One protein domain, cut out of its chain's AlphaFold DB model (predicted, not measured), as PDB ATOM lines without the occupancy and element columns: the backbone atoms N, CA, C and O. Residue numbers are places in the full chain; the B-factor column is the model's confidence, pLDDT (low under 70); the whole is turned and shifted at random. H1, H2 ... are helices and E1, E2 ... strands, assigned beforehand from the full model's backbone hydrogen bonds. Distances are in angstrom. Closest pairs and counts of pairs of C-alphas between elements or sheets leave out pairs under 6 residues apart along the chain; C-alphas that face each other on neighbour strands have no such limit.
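AT A GLANCE: This is residues 196 to 248 of the 249 residues of the protein "TRAP transporter" of Candidatus Magnetomorum sp. HK-1 (UniProt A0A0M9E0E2). Two short parallel strands, E1 and E2, form the middle of a flat body, with H1 on one side and H2 on the other. A long unnamed stretch, residues 196 to 212, leads in, and its residues 198 to 205 stick out. The 53 printed residues run E1, H1, E2, H2; the class is mixed, with 22 residues in named elements. The whole is only just compact, close to loose, with a radius of gyration of the C-alphas of 11.8 A and spans of 28 by 26 by 13 A.

IN THESE COORDINATES: E1, residues 213 to 216, begins at C-alpha 213 (281.737, 266.650, 272.369) and is 9.5 A long. H1, residues 221 to 228, is 10.6 A; E2, residues 232 to 235, 10.0 A. H2, residues 241 to 246, is 8.6 A and ends at C-alpha 246 (273.483, 256.691, 272.393).

HOW THE PARTS SIT: E1 and E2 are parallel at 35 degrees; N 216 and O 234 are 2.9 A apart, within hydrogen-bond range. E1, H1, E2 make a strand-helix-strand unit, two parallel neighbour strands with a helix between, its crossover right-handed. The closest C-alphas of H1 and E2, Arg 223 and Pro 233, are 5.8 A apart; those of E1 and H2, Arg 215 and Thr 241, 7.0 A. H1 and H2 are apart. In both, every O i to N i+4 pair is within hydrogen-bond range.

THE WHOLE: The C-alphas farthest apart, Asn 199 and Arg 220, are 31.8 A apart. The printed part has no cut, its three links are tight, and no printed residue is under 70 in pLDDT.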
ATOM      1  N   LYS A 196     275.625 259.155 279.807       83.00
ATOM      2  CA  LYS A 196     276.967 258.928 280.371       83.00
ATOM      3  C   LYS A 196     277.259 259.801 281.600       83.00
ATOM      4  O   LYS A 196     278.024 259.393 282.461       83.00
ATOM      5  N   HIS A 197     276.605 260.958 281.707       85.81
ATOM      6  CA  HIS A 197     276.756 261.895 282.820       85.81
ATOM      7  C   HIS A 197     275.662 261.767 283.887       85.81
ATOM      8  O   HIS A 197     275.615 262.584 284.802       85.81
ATOM      9  N   LYS A 198     274.776 260.758 283.810       87.00
ATOM     10  CA  LYS A 198     273.634 260.610 284.735       87.00
ATOM     11  C   LYS A 198     274.059 260.580 286.211       87.00
ATOM     12  O   LYS A 198     273.345 261.120 287.047       87.00
ATOM     13  N   ASN A 199     275.208 259.965 286.496       91.00
ATOM     14  CA  ASN A 199     275.761 259.821 287.846       91.00
ATOM     15  C   ASN A 199     277.019 260.688 288.066       91.00
ATOM     16  O   ASN A 199     277.724 260.503 289.052       91.00
ATOM     17  N   SER A 200     277.340 261.596 287.139       88.81
ATOM     18  CA  SER A 200     278.467 262.521 287.294       88.81
ATOM     19  C   SER A 200     278.070 263.727 288.156       88.81
ATOM     20  O   SER A 200     276.886 264.073 288.213       88.81
ATOM     21  N   PRO A 201     279.038 264.423 288.784       90.56
ATOM     22  CA  PRO A 201     278.788 265.732 289.376       90.56
ATOM     23  C   PRO A 201     278.149 266.691 288.365       90.56
ATOM     24  O   PRO A 201     278.436 266.639 287.166       90.56
ATOM     25  N   LYS A 202     277.278 267.582 288.852       91.25
ATOM     26  CA  LYS A 202     276.658 268.605 288.004       91.25
ATOM     27  C   LYS A 202     277.736 269.522 287.428       91.25
ATOM     28  O   LYS A 202     278.583 270.025 288.163       91.25
ATOM     29  N   VAL A 203     277.659 269.781 286.128       91.81
ATOM     30  CA  VAL A 203     278.521 270.766 285.471       91.81
ATOM     31  C   VAL A 203     277.928 272.153 285.698       91.81
ATOM     32  O   VAL A 203     276.864 272.463 285.170       91.81
ATOM     33  N   MET A 204     278.610 272.962 286.512       92.50
ATOM     34  CA  MET A 204     278.143 274.293 286.931       92.50
ATOM     35  C   MET A 204     279.000 275.441 286.377       92.50
ATOM     36  O   MET A 204     278.680 276.604 286.601       92.50
ATOM     37  N   THR A 205     280.083 275.133 285.660       93.19
ATOM     38  CA  THR A 205     281.025 276.121 285.116       93.19
ATOM     39  C   THR A 205     281.294 275.858 283.638       93.19
ATOM     40  O   THR A 205     281.160 274.730 283.159       93.19
ATOM     41  N   VAL A 206     281.708 276.902 282.915       91.12
ATOM     42  CA  VAL A 206     282.136 276.781 281.511       91.12
ATOM     43  C   VAL A 206     283.355 275.862 281.392       91.12
ATOM     44  O   VAL A 206     283.412 275.040 280.482       91.12
ATOM     45  N   ASP A 207     284.285 275.925 282.348       93.62
ATOM     46  CA  ASP A 207     285.458 275.044 282.380       93.62
ATOM     47  C   ASP A 207     285.088 273.564 282.470       93.62
ATOM     48  O   ASP A 207     285.725 272.735 281.824       93.62
ATOM     49  N   GLY A 208     284.014 273.231 283.191       92.50
ATOM     50  CA  GLY A 208     283.507 271.863 283.267       92.50
ATOM     51  C   GLY A 208     282.969 271.316 281.939       92.50
ATOM     52  O   GLY A 208     282.668 270.130 281.864       92.50
ATOM     53  N   LEU A 209     282.852 272.146 280.897       92.69
ATOM     54  CA  LEU A 209     282.440 271.755 279.545       92.69
ATOM     55  C   LEU A 209     283.622 271.638 278.565       92.69
ATOM     56  O   LEU A 209     283.426 271.221 277.419       92.69
ATOM     57  N   LYS A 210     284.844 272.000 278.980       94.38
ATOM     58  CA  LYS A 210     286.031 271.939 278.117       94.38
ATOM     59  C   LYS A 210     286.268 270.514 277.610       94.38
ATOM     60  O   LYS A 210     286.148 269.539 278.345       94.38
ATOM     61  N   GLY A 211     286.570 270.392 276.321       92.00
ATOM     62  CA  GLY A 211     286.789 269.117 275.636       92.00
ATOM     63  C   GLY A 211     285.526 268.283 275.382       92.00
ATOM     64  O   GLY A 211     285.603 267.294 274.650       92.00
ATOM     65  N   MET A 212     284.357 268.664 275.914       91.25
ATOM     66  CA  MET A 212     283.128 267.905 275.690       91.25
ATOM     67  C   MET A 212     282.700 267.965 274.225       91.25
ATOM     68  O   MET A 212     282.602 269.035 273.622       91.25
ATOM     69  N   LYS A 213     282.392 266.792 273.667       91.44
ATOM     70  CA  LYS A 213     281.737 266.650 272.369       91.44
ATOM     71  C   LYS A 213     280.260 266.999 272.525       91.44
ATOM     72  O   LYS A 213     279.535 266.336 273.262       91.44
ATOM     73  N   LEU A 214     279.813 268.048 271.845       90.62
ATOM     74  CA  LEU A 214     278.440 268.536 271.945       90.62
ATOM     75  C   LEU A 214     277.777 268.507 270.581       90.62
ATOM     76  O   LEU A 214     278.230 269.174 269.652       90.62
ATOM     77  N   ARG A 215     276.662 267.786 270.464       92.62
ATOM     78  CA  ARG A 215     275.814 267.902 269.282       92.62
ATOM     79  C   ARG A 215     275.278 269.326 269.182       92.62
ATOM     80  O   ARG A 215     274.666 269.826 270.124       92.62
ATOM     81  N   VAL A 216     275.402 269.931 268.007       91.25
ATOM     82  CA  VAL A 216     274.834 271.249 267.702       91.25
ATOM     83  C   VAL A 216     274.003 271.227 266.425       91.25
ATOM     84  O   VAL A 216     274.103 270.320 265.600       91.25
ATOM     85  N   THR A 217     273.157 272.243 266.275       88.50
ATOM     86  CA  THR A 217     272.520 272.589 264.998       88.50
ATOM     87  C   THR A 217     273.570 273.051 263.980       88.50
ATOM     88  O   THR A 217     274.732 273.271 264.322       88.50
ATOM     89  N   GLY A 218     273.161 273.282 262.731       81.00
ATOM     90  CA  GLY A 218     273.993 273.875 261.677       81.00
ATOM     91  C   GLY A 218     274.468 275.315 261.944       81.00
ATOM     92  O   GLY A 218     275.013 275.945 261.041       81.00
ATOM     93  N   THR A 219     274.296 275.840 263.164       83.38
ATOM     94  CA  THR A 219     274.686 277.200 263.554       83.38
ATOM     95  C   THR A 219     276.174 277.456 263.313       83.38
ATOM     96  O   THR A 219     277.044 276.651 263.670       83.38
ATOM     97  N   ARG A 220     276.498 278.604 262.711       87.69
ATOM     98  CA  ARG A 220     277.889 279.055 262.575       87.69
ATOM     99  C   ARG A 220     278.353 279.759 263.845       87.69
ATOM    100  O   ARG A 220     279.373 279.358 264.403       87.69
ATOM    101  N   LEU A 221     277.601 280.755 264.314       89.56
ATOM    102  CA  LEU A 221     277.980 281.539 265.492       89.56
ATOM    103  C   LEU A 221     278.008 280.694 266.766       89.56
ATOM    104  O   LEU A 221     278.989 280.754 267.500       89.56
ATOM    105  N   GLY A 222     277.026 279.809 266.969       89.69
ATOM    106  CA  GLY A 222     277.018 278.926 268.137       89.69
ATOM    107  C   GLY A 222     278.251 278.017 268.206       89.69
ATOM    108  O   GLY A 222     278.810 277.815 269.281       89.69
ATOM    109  N   ARG A 223     278.745 277.528 267.059       91.44
ATOM    110  CA  ARG A 223     279.986 276.737 267.003       91.44
ATOM    111  C   ARG A 223     281.219 277.564 267.338       91.44
ATOM    112  O   ARG A 223     282.099 277.054 268.023       91.44
ATOM    113  N   ILE A 224     281.295 278.806 266.861       93.00
ATOM    114  CA  ILE A 224     282.402 279.713 267.193       93.00
ATOM    115  C   ILE A 224     282.421 279.956 268.704       93.00
ATOM    116  O   ILE A 224     283.443 279.712 269.337       93.00
ATOM    117  N   SER A 225     281.284 280.326 269.298       92.75
ATOM    118  CA  SER A 225     281.178 280.554 270.741       92.75
ATOM    119  C   SER A 225     281.561 279.317 271.557       92.75
ATOM    120  O   SER A 225     282.341 279.420 272.496       92.75
ATOM    121  N   MET A 226     281.078 278.130 271.179       93.62
ATOM    122  CA  MET A 226     281.425 276.884 271.875       93.62
ATOM    123  C   MET A 226     282.912 276.530 271.766       93.62
ATOM    124  O   MET A 226     283.503 276.106 272.757       93.62
ATOM    125  N   LYS A 227     283.542 276.755 270.606       95.00
ATOM    126  CA  LYS A 227     284.992 276.565 270.443       95.00
ATOM    127  C   LYS A 227     285.800 277.538 271.301       95.00
ATOM    128  O   LYS A 227     286.768 277.118 271.922       95.00
ATOM    129  N   LEU A 228     285.386 278.805 271.380       94.44
ATOM    130  CA  LEU A 228     286.023 279.807 272.248       94.44
ATOM    131  C   LEU A 228     285.899 279.451 273.737       94.44
ATOM    132  O   LEU A 228     286.799 279.743 274.514       94.44
ATOM    133  N   MET A 229     284.829 278.753 274.124       93.56
ATOM    134  CA  MET A 229     284.660 278.186 275.466       93.56
ATOM    135  C   MET A 229     285.422 276.860 275.681       93.56
ATOM    136  O   MET A 229     285.282 276.228 276.725       93.56
ATOM    137  N   GLY A 230     286.220 276.411 274.706       95.00
ATOM    138  CA  GLY A 230     287.015 275.182 274.782       95.00
ATOM    139  C   GLY A 230     286.220 273.887 274.590       95.00
ATOM    140  O   GLY A 230     286.729 272.810 274.896       95.00
ATOM    141  N   MET A 231     284.980 273.958 274.100       95.25
ATOM    142  CA  MET A 231     284.141 272.791 273.803       95.25
ATOM    143  C   MET A 231     284.411 272.260 272.384       95.25
ATOM    144  O   MET A 231     284.970 272.957 271.536       95.25
ATOM    145  N   ASN A 232     283.937 271.046 272.084       94.50
ATOM    146  CA  ASN A 232     284.022 270.432 270.756       94.50
ATOM    147  C   ASN A 232     282.623 270.281 270.114       94.50
ATOM    148  O   ASN A 232     281.993 269.226 270.236       94.50
ATOM    149  N   PRO A 233     282.086 271.330 269.458       93.81
ATOM    150  CA  PRO A 233     280.751 271.283 268.876       93.81
ATOM    151  C   PRO A 233     280.730 270.528 267.535       93.81
ATOM    152  O   PRO A 233     281.419 270.902 266.583       93.81
ATOM    153  N   ILE A 234     279.875 269.512 267.438       92.50
ATOM    154  CA  ILE A 234     279.723 268.628 266.279       92.50
ATOM    155  C   ILE A 234     278.335 268.859 265.654       92.50
ATOM    156  O   ILE A 234     277.322 268.592 266.310       92.50
ATOM    157  N   PRO A 235     278.245 269.385 264.418       90.38
ATOM    158  CA  PRO A 235     276.965 269.569 263.745       90.38
ATOM    159  C   PRO A 235     276.380 268.205 263.373       90.38
ATOM    160  O   PRO A 235     277.016 267.426 262.672       90.38
ATOM    161  N   VAL A 236     275.168 267.923 263.848       88.69
ATOM    162  CA  VAL A 236     274.457 266.663 263.575       88.69
ATOM    163  C   VAL A 236     272.997 266.976 263.289       88.69
ATOM    164  O   VAL A 236     272.394 267.829 263.962       88.69
ATOM    165  N   ALA A 237     272.411 266.281 262.315       85.56
ATOM    166  CA  ALA A 237     271.008 266.449 261.967       85.56
ATOM    167  C   ALA A 237     270.092 266.159 263.174       85.56
ATOM    168  O   ALA A 237     270.469 265.472 264.128       85.56
ATOM    169  N   TRP A 238     268.897 266.753 263.204       83.25
ATOM    170  CA  TRP A 238     268.034 266.665 264.390       83.25
ATOM    171  C   TRP A 238     267.612 265.222 264.677       83.25
ATOM    172  O   TRP A 238     267.749 264.745 265.803       83.25
ATOM    173  N   GLU A 239     267.205 264.523 263.629       82.38
ATOM    174  CA  GLU A 239     266.818 263.120 263.583       82.38
ATOM    175  C   GLU A 239     267.914 262.165 264.085       82.38
ATOM    176  O   GLU A 239     267.613 261.143 264.703       82.38
ATOM    177  N   GLU A 240     269.184 262.536 263.924       85.94
ATOM    178  CA  GLU A 240     270.342 261.740 264.333       85.94
ATOM    179  C   GLU A 240     270.768 261.994 265.785       85.94
ATOM    180  O   GLU A 240     271.535 261.214 266.350       85.94
ATOM    181  N   THR A 241     270.237 263.035 266.440       86.81
ATOM    182  CA  THR A 241     270.645 263.447 267.800       86.81
ATOM    183  C   THR A 241     270.550 262.298 268.803       86.81
ATOM    184  O   THR A 241     271.443 262.100 269.626       86.81
ATOM    185  N   LYS A 242     269.479 261.498 268.736       84.94
ATOM    186  CA  LYS A 242     269.288 260.371 269.658       84.94
ATOM    187  C   LYS A 242     270.334 259.277 269.443       84.94
ATOM    188  O   LYS A 242     270.805 258.697 270.419       84.94
ATOM    189  N   THR A 243     270.674 258.987 268.191       86.31
ATOM    190  CA  THR A 243     271.704 258.002 267.842       86.31
ATOM    191  C   THR A 243     273.080 258.502 268.269       86.31
ATOM    192  O   THR A 243     273.810 257.766 268.926       86.31
ATOM    193  N   PHE A 244     273.379 259.777 268.011       85.94
ATOM    194  CA  PHE A 244     274.613 260.429 268.441       85.94
ATOM    195  C   PHE A 244     274.830 260.316 269.957       85.94
ATOM    196  O   PHE A 244     275.889 259.871 270.392       85.94
ATOM    197  N   LEU A 245     273.804 260.627 270.760       84.56
ATOM    198  CA  LEU A 245     273.873 260.531 272.224       84.56
ATOM    199  C   LEU A 245     274.006 259.085 272.725       84.56
ATOM    200  O   LEU A 245     274.666 258.838 273.732       84.56
ATOM    201  N   LYS A 246     273.375 258.118 272.046       82.94
ATOM    202  CA  LYS A 246     273.483 256.691 272.393       82.94
ATOM    203  C   LYS A 246     274.873 256.121 272.131       82.94
ATOM    204  O   LYS A 246     275.291 255.237 272.865       82.94
ATOM    205  N   ALA A 247     275.571 256.628 271.119       81.75
ATOM    206  CA  ALA A 247     276.931 256.211 270.787       81.75
ATOM    207  C   ALA A 247     277.985 256.693 271.807       81.75
ATOM    208  O   ALA A 247     279.166 256.411 271.640       81.75
ATOM    209  N   GLY A 248     277.587 257.428 272.854       72.69
ATOM    210  CA  GLY A 248     278.493 257.902 273.905       72.69
ATOM    211  C   GLY A 248     279.331 259.122 273.515       72.69
ATOM    212  O   GLY A 248     280.158 259.563 274.320       72.69
TER     213      GLY A 248